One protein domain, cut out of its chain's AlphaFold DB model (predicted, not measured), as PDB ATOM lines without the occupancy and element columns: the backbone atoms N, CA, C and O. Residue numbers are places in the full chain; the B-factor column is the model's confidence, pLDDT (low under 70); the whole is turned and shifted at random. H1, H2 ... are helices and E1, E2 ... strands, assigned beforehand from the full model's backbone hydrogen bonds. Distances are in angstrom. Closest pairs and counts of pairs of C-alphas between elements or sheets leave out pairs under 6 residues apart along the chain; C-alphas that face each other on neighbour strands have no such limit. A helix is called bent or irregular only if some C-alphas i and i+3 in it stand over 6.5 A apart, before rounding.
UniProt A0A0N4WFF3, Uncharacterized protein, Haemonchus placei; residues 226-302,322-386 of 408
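What this domain is: This is residues 226 to 302 and 322 to 386 of the 408 residues of an uncharacterized protein of Haemonchus placei (UniProt A0A0N4WFF3). A long, strongly twisted sheet of six strands, curled like part of a barrel, makes a wall, and the long helix H1 crosses slantwise over one face of it. The short helices H2 and H3 follow E3 and precede E4 at the cut, and H4 follows E6 at one far end. The printed part has 142 residues, running E1 H1 E2 E3 H2 H3 E4 E5 E6 H4; the sheet's order is E1 E4 E3 E2 E5 E6, all antiparallel. The class is mixed, helices and strands, in two layers, a helix on one face of a sheet. The whole is loose, radius of gyration of the C-alphas 18.1 A, and elongated, spanning 57 by 37 by 27 A.

How they stand to each other: Look first at E5, residues 346 to 358, between E2, residues 269 to 280, and E6, residues 364 to 377. N 274 and O 352 are 2.9 A apart, and N 349 and O 375 2.8 A, both within hydrogen-bond range; E5 and E6 form a hairpin. E2 bends by 51 degrees at residue 272 and E6 by 66 degrees at residue 367. E3, residues 290 to 296, forms a hairpin with E2, with N 292 and O 275 2.9 A apart. Its pairing is staggered: residues 294 to 296 pair with E4, residues 327 to 330, where N 329 and O 295 are 3.0 A apart. The edge strand E1, residues 231 to 233, has N 232 2.8 A from O 328 of E4. H1, residues 235 to 256, is on the sheet at a height of 9.1 A, over E5, E6 and, only just, E4, with 3 C-alphas; its line stands at 58 degrees to E5 on the local plane, only just slantwise. H3, residues 322 to 325, only grazes the sheet; it only just touches H1, closest C-alphas Gly 235 and Ser 323 at 6.2 A, and H2, residues 297 to 302, closest Ile 297 and Ile 325 at 5.7 A, with 3 pairs within 8 A each. H4, residues 379 to 385, is apart from H1. Every O i to N i+4 pair is within hydrogen-bond range in H2, but 16 of 18 are in H1 and 0 of 3 in H4, where 1 of 4 O i to N i+3 pairs is within range; H3, with 4 residues, is too short for any O i to N i+4 pair.

Where its parts are: Find C-alpha 235 at (54.200, -49.187, -24.451); from there H1 runs 33.0 A. It is irregular, C-alphas 236 and 239 being 8.1 A apart, as is H4, with 9.0 A from C-alpha 381 to 384. E5 runs 37.3 A from (54.808, -26.187, -33.748), E6 34.2 A, E2 30.7 A.

The domain as a whole: The farthest C-alphas, Ala 262 and Ser 384, are 58.2 A apart. Residues 303 to 321 are not printed, a gap of 16.5 A between C-alphas 302 and 322. Links H1 to E2 and E4 to E5 are long. Model confidence is under 70 at residues 260 to 264, 298 to 302, 322 to 326 and 384 to 386.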
ATOM      1  N   THR A 226      63.976 -31.534 -41.985       89.12
ATOM      2  CA  THR A 226      63.639 -32.949 -42.191       89.12
ATOM      3  C   THR A 226      63.522 -33.674 -40.858       89.12
ATOM      4  O   THR A 226      64.300 -33.407 -39.943       89.12
ATOM      5  N   LEU A 227      62.584 -34.614 -40.766       88.56
ATOM      6  CA  LEU A 227      62.443 -35.534 -39.644       88.56
ATOM      7  C   LEU A 227      62.848 -36.944 -40.070       88.56
ATOM      8  O   LEU A 227      62.319 -37.479 -41.048       88.56
ATOM      9  N   ASP A 228      63.728 -37.545 -39.279       84.94
ATOM     10  CA  ASP A 228      64.247 -38.894 -39.472       84.94
ATOM     11  C   ASP A 228      63.916 -39.761 -38.251       84.94
ATOM     12  O   ASP A 228      63.669 -39.246 -37.162       84.94
ATOM     13  N   GLU A 229      63.916 -41.084 -38.441       83.81
ATOM     14  CA  GLU A 229      63.823 -42.073 -37.352       83.81
ATOM     15  C   GLU A 229      62.596 -41.902 -36.433       83.81
ATOM     16  O   GLU A 229      62.639 -42.181 -35.235       83.81
ATOM     17  N   ILE A 230      61.462 -41.474 -36.997       87.12
ATOM     18  CA  ILE A 230      60.225 -41.298 -36.230       87.12
ATOM     19  C   ILE A 230      59.704 -42.669 -35.783       87.12
ATOM     20  O   ILE A 230      59.296 -43.494 -36.606       87.12
ATOM     21  N   SER A 231      59.649 -42.869 -34.467       85.12
ATOM     22  CA  SER A 231      59.057 -44.042 -33.822       85.12
ATOM     23  C   SER A 231      57.949 -43.640 -32.849       85.12
ATOM     24  O   SER A 231      58.121 -42.701 -32.071       85.12
ATOM     25  N   LEU A 232      56.844 -44.382 -32.835       84.44
ATOM     26  CA  LEU A 232      55.738 -44.229 -31.894       84.44
ATOM     27  C   LEU A 232      55.552 -45.520 -31.110       84.44
ATOM     28  O   LEU A 232      55.474 -46.595 -31.696       84.44
ATOM     29  N   SER A 233      55.418 -45.416 -29.791       81.31
ATOM     30  CA  SER A 233      55.146 -46.562 -28.928       81.31
ATOM     31  C   SER A 233      54.015 -46.234 -27.963       81.31
ATOM     32  O   SER A 233      54.032 -45.199 -27.299       81.31
ATOM     33  N   PHE A 234      53.049 -47.144 -27.858       72.50
ATOM     34  CA  PHE A 234      52.014 -47.118 -26.817       72.50
ATOM     35  C   PHE A 234      52.444 -47.876 -25.551       72.50
ATOM     36  O   PHE A 234      51.636 -48.119 -24.650       72.50
ATOM     37  N   GLY A 235      53.706 -48.308 -25.497       74.88
ATOM     38  CA  GLY A 235      54.200 -49.187 -24.451       74.88
ATOM     39  C   GLY A 235      53.447 -50.528 -24.422       74.88
ATOM     40  O   GLY A 235      52.973 -51.006 -25.454       74.88
ATOM     41  N   PRO A 236      53.303 -51.160 -23.245       76.38
ATOM     42  CA  PRO A 236      52.794 -52.529 -23.125       76.38
ATOM     43  C   PRO A 236      51.279 -52.671 -23.355       76.38
ATOM     44  O   PRO A 236      50.743 -53.769 -23.224       76.38
ATOM     45  N   HIS A 237      50.561 -51.580 -23.638       78.81
ATOM     46  CA  HIS A 237      49.096 -51.562 -23.727       78.81
ATOM     47  C   HIS A 237      48.559 -51.291 -25.138       78.81
ATOM     48  O   HIS A 237      47.349 -51.126 -25.283       78.81
ATOM     49  N   ALA A 238      49.422 -51.281 -26.161       79.75
ATOM     50  CA  ALA A 238      49.061 -50.979 -27.549       79.75
ATOM     51  C   ALA A 238      47.840 -51.777 -28.040       79.75
ATOM     52  O   ALA A 238      46.815 -51.193 -28.390       79.75
ATOM     53  N   GLU A 239      47.911 -53.110 -27.971       82.44
ATOM     54  CA  GLU A 239      46.834 -54.007 -28.416       82.44
ATOM     55  C   GLU A 239      45.521 -53.768 -27.662       82.44
ATOM     56  O   GLU A 239      44.437 -53.796 -28.244       82.44
ATOM     57  N   ARG A 240      45.602 -53.508 -26.350       85.75
ATOM     58  CA  ARG A 240      44.421 -53.260 -25.516       85.75
ATOM     59  C   ARG A 240      43.749 -51.940 -25.885       85.75
ATOM     60  O   ARG A 240      42.525 -51.896 -25.945       85.75
ATOM     61  N   ILE A 241      44.533 -50.886 -26.105       83.62
ATOM     62  CA  ILE A 241      44.026 -49.573 -26.520       83.62
ATOM     63  C   ILE A 241      43.347 -49.694 -27.884       83.62
ATOM     64  O   ILE A 241      42.211 -49.256 -28.041       83.62
ATOM     65  N   GLU A 242      44.005 -50.346 -28.844       87.50
ATOM     66  CA  GLU A 242      43.460 -50.547 -30.186       87.50
ATOM     67  C   GLU A 242      42.157 -51.355 -30.161       87.50
ATOM     68  O   GLU A 242      41.175 -50.959 -30.785       87.50
ATOM     69  N   LYS A 243      42.103 -52.429 -29.366       89.44
ATOM     70  CA  LYS A 243      40.877 -53.207 -29.178       89.44
ATOM     71  C   LYS A 243      39.730 -52.355 -28.627       89.44
ATOM     72  O   LYS A 243      38.632 -52.420 -29.163       89.44
ATOM     73  N   LEU A 244      39.979 -51.542 -27.597       89.94
ATOM     74  CA  LEU A 244      38.950 -50.665 -27.022       89.94
ATOM     75  C   LEU A 244      38.406 -49.665 -28.053       89.94
ATOM     76  O   LEU A 244      37.202 -49.434 -28.102       89.94
ATOM     77  N   ILE A 245      39.278 -49.112 -28.901       88.75
ATOM     78  CA  ILE A 245      38.883 -48.207 -29.989       88.75
ATOM     79  C   ILE A 245      37.997 -48.936 -31.005       88.75
ATOM     80  O   ILE A 245      36.952 -48.416 -31.394       88.75
ATOM     81  N   LEU A 246      38.401 -50.136 -31.432       91.19
ATOM     82  CA  LEU A 246      37.633 -50.947 -32.377       91.19
ATOM     83  C   LEU A 246      36.272 -51.353 -31.805       91.19
ATOM     84  O   LEU A 246      35.280 -51.274 -32.525       91.19
ATOM     85  N   ASP A 247      36.214 -51.742 -30.529       90.31
ATOM     86  CA  ASP A 247      34.977 -52.130 -29.846       90.31
ATOM     87  C   ASP A 247      33.991 -50.946 -29.776       90.31
ATOM     88  O   ASP A 247      32.824 -51.095 -30.152       90.31
ATOM     89  N   ASP A 248      34.460 -49.755 -29.384       89.00
ATOM     90  CA  ASP A 248      33.656 -48.523 -29.341       89.00
ATOM     91  C   ASP A 248      33.107 -48.153 -30.728       89.00
ATOM     92  O   ASP A 248      31.923 -47.848 -30.894       89.00
ATOM     93  N   ILE A 249      33.963 -48.210 -31.746       88.12
ATOM     94  CA  ILE A 249      33.616 -47.852 -33.122       88.12
ATOM     95  C   ILE A 249      32.664 -48.861 -33.751       88.12
ATOM     96  O   ILE A 249      31.722 -48.483 -34.446       88.12
ATOM     97  N   ASN A 250      32.902 -50.148 -33.518       88.94
ATOM     98  CA  ASN A 250      32.034 -51.195 -34.021       88.94
ATOM     99  C   ASN A 250      30.655 -51.111 -33.361       88.94
ATOM    100  O   ASN A 250      29.651 -51.239 -34.053       88.94
ATOM    101  N   THR A 251      30.601 -50.824 -32.058       87.31
ATOM    102  CA  THR A 251      29.348 -50.591 -31.326       87.31
ATOM    103  C   THR A 251      28.544 -49.460 -31.962       87.31
ATOM    104  O   THR A 251      27.370 -49.626 -32.283       87.31
ATOM    105  N   ASP A 252      29.186 -48.323 -32.211       86.50
ATOM    106  CA  ASP A 252      28.544 -47.163 -32.819       86.50
ATOM    107  C   ASP A 252      28.085 -47.408 -34.272       86.50
ATOM    108  O   ASP A 252      26.986 -47.007 -34.663       86.50
ATOM    109  N   ARG A 253      28.872 -48.144 -35.066       86.25
ATOM    110  CA  ARG A 253      28.465 -48.594 -36.404       86.25
ATOM    111  C   ARG A 253      27.205 -49.464 -36.350       86.25
ATOM    112  O   ARG A 253      26.276 -49.231 -37.118       86.25
ATOM    113  N   LEU A 254      27.159 -50.440 -35.441       85.56
ATOM    114  CA  LEU A 254      26.006 -51.334 -35.285       85.56
ATOM    115  C   LEU A 254      24.740 -50.566 -34.885       85.56
ATOM    116  O   LEU A 254      23.669 -50.857 -35.419       85.56
ATOM    117  N   TYR A 255      24.869 -49.553 -34.017       85.19
ATOM    118  CA  TYR A 255      23.765 -48.649 -33.688       85.19
ATOM    119  C   TYR A 255      23.258 -47.882 -34.914       85.19
ATOM    120  O   TYR A 255      22.053 -47.854 -35.151       85.19
ATOM    121  N   ARG A 256      24.155 -47.300 -35.723       85.06
ATOM    122  CA  ARG A 256      23.781 -46.564 -36.947       85.06
ATOM    123  C   ARG A 256      23.076 -47.439 -37.983       85.06
ATOM    124  O   ARG A 256      22.181 -46.967 -38.676       85.06
ATOM    125  N   GLU A 257      23.461 -48.707 -38.082       85.06
ATOM    126  CA  GLU A 257      22.878 -49.666 -39.026       85.06
ATOM    127  C   GLU A 257      21.617 -50.376 -38.483       85.06
ATOM    128  O   GLU A 257      21.078 -51.253 -39.154       85.06
ATOM    129  N   ASN A 258      21.128 -50.016 -37.287       83.00
ATOM    130  CA  ASN A 258      19.997 -50.668 -36.605       83.00
ATOM    131  C   ASN A 258      20.158 -52.192 -36.433       83.00
ATOM    132  O   ASN A 258      19.174 -52.934 -36.375       83.00
ATOM    133  N   HIS A 259      21.395 -52.679 -36.327       80.69
ATOM    134  CA  HIS A 259      21.655 -54.091 -36.076       80.69
ATOM    135  C   HIS A 259      21.505 -54.411 -34.584       80.69
ATOM    136  O   HIS A 259      22.015 -53.701 -33.717       80.69
ATOM    137  N   ALA A 260      20.831 -55.521 -34.268       69.31
ATOM    138  CA  ALA A 260      20.762 -56.014 -32.897       69.31
ATOM    139  C   ALA A 260      22.157 -56.485 -32.422       69.31
ATOM    140  O   ALA A 260      22.871 -57.121 -33.203       69.31
ATOM    141  N   PRO A 261      22.528 -56.298 -31.137       61.03
ATOM    142  CA  PRO A 261      23.840 -56.693 -30.600       61.03
ATOM    143  C   PRO A 261      24.206 -58.182 -30.761       61.03
ATOM    144  O   PRO A 261      25.356 -58.560 -30.569       61.03
ATOM    145  N   ALA A 262      23.229 -59.039 -31.079       62.72
ATOM    146  CA  ALA A 262      23.374 -60.491 -31.186       62.72
ATOM    147  C   ALA A 262      23.700 -61.007 -32.605       62.72
ATOM    148  O   ALA A 262      23.939 -62.206 -32.770       62.72
ATOM    149  N   VAL A 263      23.702 -60.152 -33.637       65.81
ATOM    150  CA  VAL A 263      24.033 -60.576 -35.008       65.81
ATOM    151  C   VAL A 263      25.552 -60.715 -35.142       65.81
ATOM    152  O   VAL A 263      26.294 -59.766 -34.895       65.81
ATOM    153  N   ARG A 264      26.037 -61.899 -35.547       66.44
ATOM    154  CA  ARG A 264      27.460 -62.113 -35.864       66.44
ATOM    155  C   ARG A 264      27.803 -61.408 -37.173       66.44
ATOM    156  O   ARG A 264      27.618 -61.971 -38.247       66.44
ATOM    157  N   ILE A 265      28.286 -60.179 -37.057       73.50
ATOM    158  CA  ILE A 265      28.781 -59.362 -38.166       73.50
ATOM    159  C   ILE A 265      30.303 -59.285 -38.048       73.50
ATOM    160  O   ILE A 265      30.838 -59.269 -36.938       73.50
ATOM    161  N   GLU A 266      30.991 -59.245 -39.188       83.06
ATOM    162  CA  GLU A 266      32.440 -59.040 -39.238       83.06
ATOM    163  C   GLU A 266      32.834 -57.785 -38.434       83.06
ATOM    164  O   GLU A 266      32.266 -56.706 -38.657       83.06
ATOM    165  N   PRO A 267      33.766 -57.904 -37.469       85.31
ATOM    166  CA  PRO A 267      34.161 -56.782 -36.635       85.31
ATOM    167  C   PRO A 267      35.009 -55.782 -37.424       85.31
ATOM    168  O   PRO A 267      35.703 -56.133 -38.383       85.31
ATOM    169  N   MET A 268      34.989 -54.528 -36.976       89.25
ATOM    170  CA  MET A 268      35.904 -53.497 -37.468       89.25
ATOM    171  C   MET A 268      37.360 -53.905 -37.215       89.25
ATOM    172  O   MET A 268      37.694 -54.455 -36.167       89.25
ATOM    173  N   GLN A 269      38.229 -53.599 -38.174       91.31
ATOM    174  CA  GLN A 269      39.663 -53.862 -38.123       91.31
ATOM    175  C   GLN A 269      40.438 -52.593 -38.471       91.31
ATOM    176  O   GLN A 269      39.946 -51.726 -39.199       91.31
ATOM    177  N   VAL A 270      41.679 -52.506 -37.992       90.56
ATOM    178  CA  VAL A 270      42.627 -51.501 -38.478       90.56
ATOM    179  C   VAL A 270      43.118 -51.921 -39.860       90.56
ATOM    180  O   VAL A 270      43.734 -52.975 -40.021       90.56
ATOM    181  N   ILE A 271      42.821 -51.099 -40.862       90.88
ATOM    182  CA  ILE A 271      43.255 -51.288 -42.248       90.88
ATOM    183  C   ILE A 271      44.630 -50.655 -42.446       90.88
ATOM    184  O   ILE A 271      45.526 -51.302 -42.980       90.88
ATOM    185  N   GLU A 272      44.802 -49.415 -41.980       90.75
ATOM    186  CA  GLU A 272      46.067 -48.683 -42.055       90.75
ATOM    187  C   GLU A 272      46.314 -47.895 -40.773       90.75
ATOM    188  O   GLU A 272      45.393 -47.313 -40.195       90.75
ATOM    189  N   ARG A 273      47.584 -47.822 -40.370       91.00
ATOM    190  CA  ARG A 273      48.059 -46.903 -39.335       91.00
ATOM    191  C   ARG A 273      48.842 -45.802 -40.029       91.00
ATOM    192  O   ARG A 273      49.797 -46.085 -40.750       91.00
ATOM    193  N   ARG A 274      48.423 -44.554 -39.853       93.44
ATOM    194  CA  ARG A 274      49.012 -43.398 -40.528       93.44
ATOM    195  C   ARG A 274      49.412 -42.353 -39.505       93.44
ATOM    196  O   ARG A 274      48.767 -42.203 -38.473       93.44
ATOM    197  N   LEU A 275      50.467 -41.616 -39.802       93.31
ATOM    198  CA  LEU A 275      50.868 -40.443 -39.048       93.31
ATOM    199  C   LEU A 275      50.675 -39.219 -39.933       93.31
ATOM    200  O   LEU A 275      51.246 -39.150 -41.021       93.31
ATOM    201  N   ARG A 276      49.868 -38.267 -39.472       94.62
ATOM    202  CA  ARG A 276      49.751 -36.941 -40.080       94.62
ATOM    203  C   ARG A 276      50.764 -36.018 -39.414       94.62
ATOM    204  O   ARG A 276      50.814 -35.965 -38.186       94.62
ATOM    205  N   ILE A 277      51.575 -35.331 -40.208       93.94
ATOM    206  CA  ILE A 277      52.639 -34.445 -39.735       93.94
ATOM    207  C   ILE A 277      52.481 -33.096 -40.423       93.94
ATOM    208  O   ILE A 277      52.572 -33.012 -41.644       93.94
ATOM    209  N   GLY A 278      52.265 -32.035 -39.653       94.62
ATOM    210  CA  GLY A 278      52.073 -30.692 -40.200       94.62
ATOM    211  C   GLY A 278      52.694 -29.613 -39.326       94.62
ATOM    212  O   GLY A 278      52.849 -29.796 -38.120       94.62
ATOM    213  N   ILE A 279      53.041 -28.480 -39.936       94.44
ATOM    214  CA  ILE A 279      53.506 -27.288 -39.218       94.44
ATOM    215  C   ILE A 279      52.305 -26.391 -38.959       94.44
ATOM    216  O   ILE A 279      51.621 -25.990 -39.898       94.44
ATOM    217  N   HIS A 280      52.067 -26.068 -37.693       93.75
ATOM    218  CA  HIS A 280      50.926 -25.293 -37.243       93.75
ATOM    219  C   HIS A 280      51.378 -24.064 -36.458       93.75
ATOM    220  O   HIS A 280      52.159 -24.157 -35.506       93.75
ATOM    221  N   ASN A 281      50.835 -22.907 -36.815       93.12
ATOM    222  CA  ASN A 281      51.244 -21.618 -36.254       93.12
ATOM    223  C   ASN A 281      50.302 -21.096 -35.147       93.12
ATOM    224  O   ASN A 281      50.424 -19.968 -34.680       93.12
ATOM    225  N   GLY A 282      49.331 -21.917 -34.745       90.06
ATOM    226  CA  GLY A 282      48.307 -21.587 -33.749       90.06
ATOM    227  C   GLY A 282      47.024 -21.012 -34.356       90.06
ATOM    228  O   GLY A 282      46.013 -20.959 -33.663       90.06
ATOM    229  N   PHE A 283      47.047 -20.637 -35.636       90.88
ATOM    230  CA  PHE A 283      45.870 -20.263 -36.421       90.88
ATOM    231  C   PHE A 283      45.504 -21.346 -37.437       90.88
ATOM    232  O   PHE A 283      44.345 -21.741 -37.509       90.88
ATOM    233  N   ALA A 284      46.486 -21.810 -38.208       92.25
ATOM    234  CA  ALA A 284      46.309 -22.771 -39.284       92.25
ATOM    235  C   ALA A 284      47.551 -23.655 -39.455       92.25
ATOM    236  O   ALA A 284      48.645 -23.362 -38.951       92.25
ATOM    237  N   PHE A 285      47.376 -24.741 -40.205       93.56
ATOM    238  CA  PHE A 285      48.497 -25.434 -40.816       93.56
ATOM    239  C   PHE A 285      49.042 -24.592 -41.972       93.56
ATOM    240  O   PHE A 285      48.279 -24.163 -42.828       93.56
ATOM    241  N   LEU A 286      50.360 -24.383 -42.021       93.38
ATOM    242  CA  LEU A 286      50.990 -23.577 -43.082       93.38
ATOM    243  C   LEU A 286      50.929 -24.258 -44.463       93.38
ATOM    244  O   LEU A 286      51.157 -23.624 -45.495       93.38
ATOM    245  N   SER A 287      50.674 -25.566 -44.478       91.75
ATOM    246  CA  SER A 287      50.411 -26.400 -45.649       91.75
ATOM    247  C   SER A 287      49.636 -27.645 -45.231       91.75
ATOM    248  O   SER A 287      49.695 -28.030 -44.063       91.75
ATOM    249  N   GLU A 288      49.027 -28.325 -46.201       91.44
ATOM    250  CA  GLU A 288      48.403 -29.636 -46.003       91.44
ATOM    251  C   GLU A 288      49.321 -30.582 -45.195       91.44
ATOM    252  O   GLU A 288      50.484 -30.783 -45.582       91.44
ATOM    253  N   PRO A 289      48.850 -31.147 -44.066       93.38
ATOM    254  CA  PRO A 289      49.631 -32.092 -43.281       93.38
ATOM    255  C   PRO A 289      50.016 -33.335 -44.091       93.38
ATOM    256  O   PRO A 289      49.192 -33.986 -44.728       93.38
ATOM    257  N   LEU A 290      51.285 -33.725 -44.011       93.31
ATOM    258  CA  LEU A 290      51.802 -34.906 -44.690       93.31
ATOM    259  C   LEU A 290      51.275 -36.174 -44.028       93.31
ATOM    260  O   LEU A 290      51.425 -36.350 -42.821       93.31
ATOM    261  N   VAL A 291      50.726 -37.091 -44.821       93.38
ATOM    262  CA  VAL A 291      50.240 -38.387 -44.337       93.38
ATOM    263  C   VAL A 291      51.247 -39.474 -44.691       93.38
ATOM    264  O   VAL A 291      51.476 -39.762 -45.865       93.38
ATOM    265  N   VAL A 292      51.841 -40.105 -43.678       92.56
ATOM    266  CA  VAL A 292      52.803 -41.202 -43.858       92.56
ATOM    267  C   VAL A 292      52.283 -42.498 -43.250       92.56
ATOM    268  O   VAL A 292      51.675 -42.503 -42.182       92.56
ATOM    269  N   HIS A 293      52.527 -43.618 -43.927       91.75
ATOM    270  CA  HIS A 293      52.147 -44.933 -43.421       91.75
ATOM    271  C   HIS A 293      53.135 -45.414 -42.355       91.75
ATOM    272  O   HIS A 293      54.354 -45.309 -42.522       91.75
ATOM    273  N   LEU A 294      52.598 -45.969 -41.274       89.25
ATOM    274  CA  LEU A 294      53.362 -46.537 -40.175       89.25
ATOM    275  C   LEU A 294      53.504 -48.042 -40.355       89.25
ATOM    276  O   LEU A 294      52.517 -48.740 -40.552       89.25
ATOM    277  N   SER A 295      54.731 -48.544 -40.246       83.25
ATOM    278  CA  SER A 295      55.006 -49.983 -40.252       83.25
ATOM    279  C   SER A 295      55.224 -50.514 -38.842       83.25
ATOM    280  O   SER A 295      55.794 -49.819 -38.001       83.25
ATOM    281  N   SER A 296      54.842 -51.769 -38.618       78.62
ATOM    282  CA  SER A 296      55.227 -52.541 -37.428       78.62
ATOM    283  C   SER A 296      56.376 -53.512 -37.728       78.62
ATOM    284  O   SER A 296      56.636 -53.863 -38.883       78.62
ATOM    285  N   ILE A 297      57.071 -53.971 -36.683       70.19
ATOM    286  CA  ILE A 297      58.122 -54.996 -36.814       70.19
ATOM    287  C   ILE A 297      57.521 -56.339 -37.265       70.19
ATOM    288  O   ILE A 297      58.108 -57.031 -38.095       70.19
ATOM    289  N   ASP A 298      56.315 -56.685 -36.811       64.81
ATOM    290  CA  ASP A 298      55.645 -57.934 -37.198       64.81
ATOM    291  C   ASP A 298      55.304 -57.987 -38.693       64.81
ATOM    292  O   ASP A 298      55.443 -59.032 -39.334       64.81
ATOM    293  N   GLU A 299      54.923 -56.856 -39.294       63.94
ATOM    294  CA  GLU A 299      54.747 -56.741 -40.747       63.94
ATOM    295  C   GLU A 299      56.066 -56.922 -41.507       63.94
ATOM    296  O   GLU A 299      56.069 -57.492 -42.599       63.94
ATOM    297  N   GLN A 300      57.201 -56.492 -40.941       59.28
ATOM    298  CA  GLN A 300      58.515 -56.744 -41.540       59.28
ATOM    299  C   GLN A 300      58.878 -58.228 -41.491       59.28
ATOM    300  O   GLN A 300      59.332 -58.775 -42.495       59.28
ATOM    301  N   LEU A 301      58.637 -58.885 -40.355       58.34
ATOM    302  CA  LEU A 301      58.916 -60.310 -40.173       58.34
ATOM    303  C   LEU A 301      58.013 -61.194 -41.050       58.34
ATOM    304  O   LEU A 301      58.452 -62.238 -41.528       58.34
ATOM    305  N   ARG A 302      56.769 -60.764 -41.308       55.81
ATOM    306  CA  ARG A 302      55.825 -61.455 -42.205       55.81
ATOM    307  C   ARG A 302      56.021 -61.121 -43.689       55.81
ATOM    308  O   ARG A 302      55.672 -61.934 -44.539       55.81
ATOM    309  N   ARG A 322      59.258 -57.423 -26.573       49.78
ATOM    310  CA  ARG A 322      57.828 -57.077 -26.433       49.78
ATOM    311  C   ARG A 322      57.561 -55.575 -26.537       49.78
ATOM    312  O   ARG A 322      56.471 -55.184 -26.949       49.78
ATOM    313  N   SER A 323      58.524 -54.738 -26.152       50.41
ATOM    314  CA  SER A 323      58.418 -53.283 -26.306       50.41
ATOM    315  C   SER A 323      58.657 -52.835 -27.756       50.41
ATOM    316  O   SER A 323      57.934 -51.977 -28.260       50.41
ATOM    317  N   GLU A 324      59.589 -53.488 -28.457       53.88
ATOM    318  CA  GLU A 324      59.885 -53.240 -29.872       53.88
ATOM    319  C   GLU A 324      58.721 -53.684 -30.786       53.88
ATOM    320  O   GLU A 324      58.353 -52.946 -31.696       53.88
ATOM    321  N   ILE A 325      58.061 -54.817 -30.502       58.72
ATOM    322  CA  ILE A 325      56.891 -55.309 -31.267       58.72
ATOM    323  C   ILE A 325      55.718 -54.309 -31.257       58.72
ATOM    324  O   ILE A 325      55.002 -54.175 -32.246       58.72
ATOM    325  N   ASN A 326      55.560 -53.550 -30.169       67.50
ATOM    326  CA  ASN A 326      54.495 -52.555 -29.998       67.50
ATOM    327  C   ASN A 326      54.876 -51.150 -30.502       67.50
ATOM    328  O   ASN A 326      54.208 -50.165 -30.169       67.50
ATOM    329  N   THR A 327      55.964 -51.048 -31.270       76.94
ATOM    330  CA  THR A 327      56.471 -49.784 -31.805       76.94
ATOM    331  C   THR A 327      56.181 -49.680 -33.302       76.94
ATOM    332  O   THR A 327      56.473 -50.579 -34.090       76.94
ATOM    333  N   LEU A 328      55.599 -48.551 -33.690       82.00
ATOM    334  CA  LEU A 328      55.325 -48.159 -35.064       82.00
ATOM    335  C   LEU A 328      56.425 -47.211 -35.540       82.00
ATOM    336  O   LEU A 328      56.826 -46.326 -34.789       82.00
ATOM    337  N   PHE A 329      56.898 -47.346 -36.774       85.44
ATOM    338  CA  PHE A 329      57.936 -46.459 -37.309       85.44
ATOM    339  C   PHE A 329      57.592 -45.935 -38.701       85.44
ATOM    340  O   PHE A 329      56.943 -46.606 -39.511       85.44
ATOM    341  N   VAL A 330      58.069 -44.723 -38.979       82.44
ATOM    342  CA  VAL A 330      58.039 -44.107 -40.306       82.44
ATOM    343  C   VAL A 330      59.312 -44.514 -41.048       82.44
ATOM    344  O   VAL A 330      60.419 -44.327 -40.552       82.44
ATOM    345  N   ARG A 331      59.162 -45.103 -42.239       73.75
ATOM    346  CA  ARG A 331      60.298 -45.513 -43.086       73.75
ATOM    347  C   ARG A 331      60.957 -44.358 -43.846       73.75
ATOM    348  O   ARG A 331      62.186 -44.326 -43.882       73.75
ATOM    349  N   PRO A 332      60.202 -43.472 -44.525       77.00
ATOM    350  CA  PRO A 332      60.818 -42.371 -45.249       77.00
ATOM    351  C   PRO A 332      61.242 -41.249 -44.302       77.00
ATOM    352  O   PRO A 332      60.606 -41.000 -43.279       77.00
ATOM    353  N   ARG A 333      62.280 -40.520 -44.712       85.19
ATOM    354  CA  ARG A 333      62.558 -39.186 -44.181       85.19
ATOM    355  C   ARG A 333      61.407 -38.261 -44.545       85.19
ATOM    356  O   ARG A 333      60.971 -38.256 -45.698       85.19
ATOM    357  N   VAL A 334      60.928 -37.480 -43.589       88.81
ATOM    358  CA  VAL A 334      59.814 -36.554 -43.806       88.81
ATOM    359  C   VAL A 334      60.371 -35.149 -43.961       88.81
ATOM    360  O   VAL A 334      60.900 -34.580 -43.011       88.81
ATOM    361  N   SER A 335      60.261 -34.580 -45.159       90.38
ATOM    362  CA  SER A 335      60.586 -33.171 -45.391       90.38
ATOM    363  C   SER A 335      59.446 -32.293 -44.893       90.38
ATOM    364  O   SER A 335      58.297 -32.557 -45.224       90.38
ATOM    365  N   LEU A 336      59.755 -31.236 -44.149       89.50
ATOM    366  CA  LEU A 336      58.771 -30.284 -43.642       89.50
ATOM    367  C   LEU A 336      58.859 -28.971 -44.437       89.50
ATOM    368  O   LEU A 336      59.731 -28.143 -44.152       89.50
ATOM    369  N   PRO A 337      58.012 -28.777 -45.466       83.38
ATOM    370  CA  PRO A 337      58.008 -27.544 -46.247       83.38
ATOM    371  C   PRO A 337      57.498 -26.368 -45.403       83.38
ATOM    372  O   PRO A 337      56.730 -26.565 -44.471       83.38
ATOM    373  N   LYS A 338      57.891 -25.134 -45.741       87.19
ATOM    374  CA  LYS A 338      57.439 -23.898 -45.065       87.19
ATOM    375  C   LYS A 338      57.827 -23.752 -43.582       87.19
ATOM    376  O   LYS A 338      57.330 -22.846 -42.916       87.19
ATOM    377  N   MET A 339      58.740 -24.575 -43.064       90.44
ATOM    378  CA  MET A 339      59.290 -24.345 -41.726       90.44
ATOM    379  C   MET A 339      60.058 -23.023 -41.703       90.44
ATOM    380  O   MET A 339      60.864 -22.776 -42.594       90.44
ATOM    381  N   ALA A 340      59.842 -22.193 -40.689       92.25
ATOM    382  CA  ALA A 340      60.586 -20.959 -40.473       92.25
ATOM    383  C   ALA A 340      61.143 -20.929 -39.053       92.25
ATOM    384  O   ALA A 340      60.609 -21.586 -38.162       92.25
ATOM    385  N   ASP A 341      62.209 -20.162 -38.850       90.19
ATOM    386  CA  ASP A 341      62.869 -20.030 -37.554       90.19
ATOM    387  C   ASP A 341      62.085 -19.110 -36.594       90.19
ATOM    388  O   ASP A 341      62.500 -17.995 -36.280       90.19
ATOM    389  N   ASP A 342      60.913 -19.575 -36.165       91.56
ATOM    390  CA  ASP A 342      60.013 -18.903 -35.227       91.56
ATOM    391  C   ASP A 342      59.660 -19.875 -34.098       91.56
ATOM    392  O   ASP A 342      59.156 -20.978 -34.328       91.56
ATOM    393  N   GLU A 343      59.919 -19.468 -32.855       90.69
ATOM    394  CA  GLU A 343      59.636 -20.290 -31.679       90.69
ATOM    395  C   GLU A 343      58.153 -20.605 -31.529       90.69
ATOM    396  O   GLU A 343      57.819 -21.632 -30.962       90.69
ATOM    397  N   ARG A 344      57.251 -19.789 -32.066       91.06
ATOM    398  CA  ARG A 344      55.803 -19.980 -31.938       91.06
ATOM    399  C   ARG A 344      55.253 -21.031 -32.917       91.06
ATOM    400  O   ARG A 344      54.078 -21.388 -32.817       91.06
ATOM    401  N   LEU A 345      56.073 -21.532 -33.851       91.62
ATOM    402  CA  LEU A 345      55.702 -22.618 -34.761       91.62
ATOM    403  C   LEU A 345      55.870 -23.987 -34.102       91.62
ATOM    404  O   LEU A 345      56.868 -24.282 -33.442       91.62
ATOM    405  N   VAL A 346      54.885 -24.850 -34.335       91.62
ATOM    406  CA  VAL A 346      54.808 -26.187 -33.748       91.62
ATOM    407  C   VAL A 346      54.629 -27.224 -34.847       91.62
ATOM    408  O   VAL A 346      53.832 -27.046 -35.762       91.62
ATOM    409  N   ILE A 347      55.339 -28.341 -34.735       91.94
ATOM    410  CA  ILE A 347      55.112 -29.541 -35.531       91.94
ATOM    411  C   ILE A 347      54.081 -30.396 -34.797       91.94
ATOM    412  O   ILE A 347      54.309 -30.829 -33.664       91.94
ATOM    413  N   VAL A 348      52.943 -30.630 -35.439       92.88
ATOM    414  CA  VAL A 348      51.861 -31.469 -34.929       92.88
ATOM    415  C   VAL A 348      51.973 -32.853 -35.553       92.88
ATOM    416  O   VAL A 348      52.073 -32.993 -36.770       92.88
ATOM    417  N   PHE A 349      51.920 -33.867 -34.700       92.50
ATOM    418  CA  PHE A 349      51.885 -35.278 -35.043       92.50
ATOM    419  C   PHE A 349      50.516 -35.824 -34.650       92.50
ATOM    420  O   PHE A 349      50.189 -35.812 -33.467       92.50
ATOM    421  N   ALA A 350      49.718 -36.314 -35.592       93.12
ATOM    422  CA  ALA A 350      48.422 -36.926 -35.300       93.12
ATOM    423  C   ALA A 350      48.393 -38.369 -35.800       93.12
ATOM    424  O   ALA A 350      48.599 -38.639 -36.984       93.12
ATOM    425  N   LEU A 351      48.148 -39.303 -34.885       91.88
ATOM    426  CA  LEU A 351      48.014 -40.711 -35.217       91.88
ATOM    427  C   LEU A 351      46.604 -40.969 -35.739       91.88
ATOM    428  O   LEU A 351      45.632 -40.838 -34.998       91.88
ATOM    429  N   ASP A 352      46.509 -41.351 -37.002       93.19
ATOM    430  CA  ASP A 352      45.264 -41.513 -37.736       93.19
ATOM    431  C   ASP A 352      45.117 -42.953 -38.234       93.19
ATOM    432  O   ASP A 352      45.921 -43.453 -39.024       93.19
ATOM    433  N   TYR A 353      44.085 -43.634 -37.754       92.00
ATOM    434  CA  TYR A 353      43.772 -45.001 -38.138       92.00
ATOM    435  C   TYR A 353      42.703 -45.003 -39.224       92.00
ATOM    436  O   TYR A 353      41.624 -44.438 -39.046       92.00
ATOM    437  N   LEU A 354      42.973 -45.699 -40.330       92.62
ATOM    438  CA  LEU A 354      41.930 -46.094 -41.268       92.62
ATOM    439  C   LEU A 354      41.337 -47.410 -40.778       92.62
ATOM    440  O   LEU A 354      42.013 -48.438 -40.764       92.62
ATOM    441  N   LEU A 355      40.081 -47.371 -40.363       92.12
ATOM    442  CA  LEU A 355      39.352 -48.517 -39.839       92.12
ATOM    443  C   LEU A 355      38.310 -48.964 -40.852       92.12
ATOM    444  O   LEU A 355      37.767 -48.123 -41.556       92.12
ATOM    445  N   GLY A 356      37.999 -50.253 -40.909       90.94
ATOM    446  CA  GLY A 356      36.971 -50.784 -41.805       90.94
ATOM    447  C   GLY A 356      36.712 -52.266 -41.572       90.94
ATOM    448  O   GLY A 356      37.413 -52.915 -40.795       90.94
ATOM    449  N   THR A 357      35.712 -52.812 -42.252       90.38
ATOM    450  CA  THR A 357      35.478 -54.259 -42.320       90.38
ATOM    451  C   THR A 357      36.019 -54.806 -43.637       90.38
ATOM    452  O   THR A 357      36.175 -54.073 -44.615       90.38
ATOM    453  N   ARG A 358      36.337 -56.103 -43.676       85.88
ATOM    454  CA  ARG A 358      36.711 -56.788 -44.918       85.88
ATOM    455  C   ARG A 358      35.614 -57.763 -45.312       85.88
ATOM    456  O   ARG A 358      35.224 -58.602 -44.508       85.88
ATOM    457  N   ALA A 359      35.139 -57.653 -46.545       80.75
ATOM    458  CA  ALA A 359      34.263 -58.650 -47.140       80.75
ATOM    459  C   ALA A 359      35.052 -59.915 -47.525       80.75
ATOM    460  O   ALA A 359      36.287 -59.928 -47.528       80.75
ATOM    461  N   GLY A 360      34.341 -60.999 -47.853       72.69
ATOM    462  CA  GLY A 360      34.955 -62.287 -48.209       72.69
ATOM    463  C   GLY A 360      35.856 -62.238 -49.453       72.69
ATOM    464  O   GLY A 360      36.765 -63.052 -49.585       72.69
ATOM    465  N   ASP A 361      35.660 -61.250 -50.326       79.19
ATOM    466  CA  ASP A 361      36.498 -60.939 -51.492       79.19
ATOM    467  C   ASP A 361      37.669 -59.984 -51.172       79.19
ATOM    468  O   ASP A 361      38.407 -59.578 -52.069       79.19
ATOM    469  N   LYS A 362      37.875 -59.663 -49.886       79.94
ATOM    470  CA  LYS A 362      38.850 -58.698 -49.349       79.94
ATOM    471  C   LYS A 362      38.544 -57.229 -49.659       79.94
ATOM    472  O   LYS A 362      39.383 -56.385 -49.336       79.94
ATOM    473  N   ALA A 363      37.377 -56.901 -50.218       85.06
ATOM    474  CA  ALA A 363      36.961 -55.511 -50.360       85.06
ATOM    475  C   ALA A 363      36.827 -54.852 -48.979       85.06
ATOM    476  O   ALA A 363      36.325 -55.461 -48.030       85.06
ATOM    477  N   ILE A 364      37.303 -53.610 -48.860       87.19
ATOM    478  CA  ILE A 364      37.160 -52.819 -47.636       87.19
ATOM    479  C   ILE A 364      35.790 -52.150 -47.672       87.19
ATOM    480  O   ILE A 364      35.480 -51.411 -48.604       87.19
ATOM    481  N   LEU A 365      34.987 -52.403 -46.645       86.12
ATOM    482  CA  LEU A 365      33.669 -51.810 -46.455       86.12
ATOM    483  C   LEU A 365      33.663 -50.958 -45.183       86.12
ATOM    484  O   LEU A 365      34.509 -51.125 -44.300       86.12
ATOM    485  N   ASN A 366      32.696 -50.042 -45.085       84.88
ATOM    486  CA  ASN A 366      32.460 -49.214 -43.895       84.88
ATOM    487  C   ASN A 366      33.722 -48.492 -43.385       84.88
ATOM    488  O   ASN A 366      33.951 -48.394 -42.177       84.88
ATOM    489  N   SER A 367      34.568 -48.025 -44.309       89.81
ATOM    490  CA  SER A 367      35.847 -47.423 -43.953       89.81
ATOM    491  C   SER A 367      35.675 -46.036 -43.342       89.81
ATOM    492  O   SER A 367      34.966 -45.203 -43.905       89.81
ATOM    493  N   GLN A 368      36.384 -45.752 -42.253       89.75
ATOM    494  CA  GLN A 368      36.435 -44.425 -41.647       89.75
ATOM    495  C   GLN A 368      37.819 -44.114 -41.066       89.75
ATOM    496  O   GLN A 368      38.507 -44.990 -40.547       89.75
ATOM    497  N   SER A 369      38.210 -42.844 -41.157       91.62
ATOM    498  CA  SER A 369      39.442 -42.298 -40.579       91.62
ATOM    499  C   SER A 369      39.183 -41.857 -39.142       91.62
ATOM    500  O   SER A 369      38.195 -41.163 -38.899       91.62
ATOM    501  N   VAL A 370      40.053 -42.217 -38.199       90.44
ATOM    502  CA  VAL A 370      39.918 -41.825 -36.790       90.44
ATOM    503  C   VAL A 370      41.264 -41.393 -36.226       90.44
ATOM    504  O   VAL A 370      42.210 -42.178 -36.181       90.44
ATOM    505  N   ILE A 371      41.328 -40.154 -35.733       90.62
ATOM    506  CA  ILE A 371      42.490 -39.651 -34.997       90.62
ATOM    507  C   ILE A 371      42.453 -40.229 -33.579       90.62
ATOM    508  O   ILE A 371      41.523 -39.977 -32.814       90.62
ATOM    509  N   ILE A 372      43.465 -41.021 -33.238       86.81
ATOM    510  CA  ILE A 372      43.566 -41.736 -31.962       86.81
ATOM    511  C   ILE A 372      44.173 -40.847 -30.879       86.81
ATOM    512  O   ILE A 372      43.681 -40.776 -29.752       86.81
ATOM    513  N   CYS A 373      45.270 -40.179 -31.218       86.62
ATOM    514  CA  CYS A 373      45.977 -39.256 -30.347       86.62
ATOM    515  C   CYS A 373      46.784 -38.270 -31.185       86.62
ATOM    516  O   CYS A 373      46.975 -38.459 -32.391       86.62
ATOM    517  N   TRP A 374      47.275 -37.223 -30.534       89.06
ATOM    518  CA  TRP A 374      48.158 -36.264 -31.170       89.06
ATOM    519  C   TRP A 374      49.221 -35.760 -30.191       89.06
ATOM    520  O   TRP A 374      49.095 -35.863 -28.970       89.06
ATOM    521  N   GLY A 375      50.305 -35.241 -30.746       87.44
ATOM    522  CA  GLY A 375      51.397 -34.612 -30.024       87.44
ATOM    523  C   GLY A 375      51.861 -33.365 -30.761       87.44
ATOM    524  O   GLY A 375      51.692 -33.243 -31.971       87.44
ATOM    525  N   ALA A 376      52.443 -32.435 -30.018       89.25
ATOM    526  CA  ALA A 376      52.958 -31.176 -30.532       89.25
ATOM    527  C   ALA A 376      54.410 -31.003 -30.084       89.25
ATOM    528  O   ALA A 376      54.739 -31.227 -28.916       89.25
ATOM    529  N   TRP A 377      55.274 -30.591 -31.008       87.06
ATOM    530  CA  TRP A 377      56.682 -30.314 -30.755       87.06
ATOM    531  C   TRP A 377      57.061 -28.926 -31.252       87.06
ATOM    532  O   TRP A 377      56.759 -28.565 -32.382       87.06
ATOM    533  N   GLN A 378      57.746 -28.154 -30.416       87.44
ATOM    534  CA  GLN A 378      58.161 -26.787 -30.712       87.44
ATOM    535  C   GLN A 378      59.690 -26.759 -30.884       87.44
ATOM    536  O   GLN A 378      60.411 -26.605 -29.894       87.44
ATOM    537  N   PRO A 379      60.213 -26.964 -32.105       83.12
ATOM    538  CA  PRO A 379      61.645 -27.189 -32.319       83.12
ATOM    539  C   PRO A 379      62.502 -25.973 -31.944       83.12
ATOM    540  O   PRO A 379      63.576 -26.120 -31.365       83.12
ATOM    541  N   PHE A 380      62.013 -24.758 -32.200       84.62
ATOM    542  CA  PHE A 380      62.783 -23.530 -31.987       84.62
ATOM    543  C   PHE A 380      62.664 -22.944 -30.570       84.62
ATOM    544  O   PHE A 380      63.389 -22.007 -30.250       84.62
ATOM    545  N   ALA A 381      61.835 -23.532 -29.694       81.62
ATOM    546  CA  ALA A 381      61.715 -23.120 -28.287       81.62
ATOM    547  C   ALA A 381      63.019 -23.298 -27.502       81.62
ATOM    548  O   ALA A 381      63.312 -22.564 -26.563       81.62
ATOM    549  N   ASN A 382      63.792 -24.325 -27.860       73.94
ATOM    550  CA  ASN A 382      65.090 -24.587 -27.270       73.94
ATOM    551  C   ASN A 382      66.070 -25.012 -28.359       73.94
ATOM    552  O   ASN A 382      66.312 -26.196 -28.589       73.94
ATOM    553  N   ARG A 383      66.664 -24.012 -29.011       75.88
ATOM    554  CA  ARG A 383      67.598 -24.178 -30.135       75.88
ATOM    555  C   ARG A 383      68.769 -25.114 -29.826       75.88
ATOM    556  O   ARG A 383      69.266 -25.784 -30.724       75.88
ATOM    557  N   SER A 384      69.179 -25.211 -28.558       68.88
ATOM    558  CA  SER A 384      70.243 -26.129 -28.126       68.88
ATOM    559  C   SER A 384      69.876 -27.615 -28.277       68.88
ATOM    560  O   SER A 384      70.763 -28.462 -28.330       68.88
ATOM    561  N   GLN A 385      68.582 -27.931 -28.391       65.62
ATOM    562  CA  GLN A 385      68.059 -29.293 -28.510       65.62
ATOM    563  C   GLN A 385      67.725 -29.706 -29.946       65.62
ATOM    564  O   GLN A 385      67.362 -30.856 -30.157       65.62
ATOM    565  N   LEU A 386      67.889 -28.823 -30.940       65.56
ATOM    566  CA  LEU A 386      67.584 -29.133 -32.346       65.56
ATOM    567  C   LEU A 386      68.399 -30.316 -32.900       65.56
ATOM    568  O   LEU A 386      67.932 -31.013 -33.791       65.56
TER     569      LEU A 386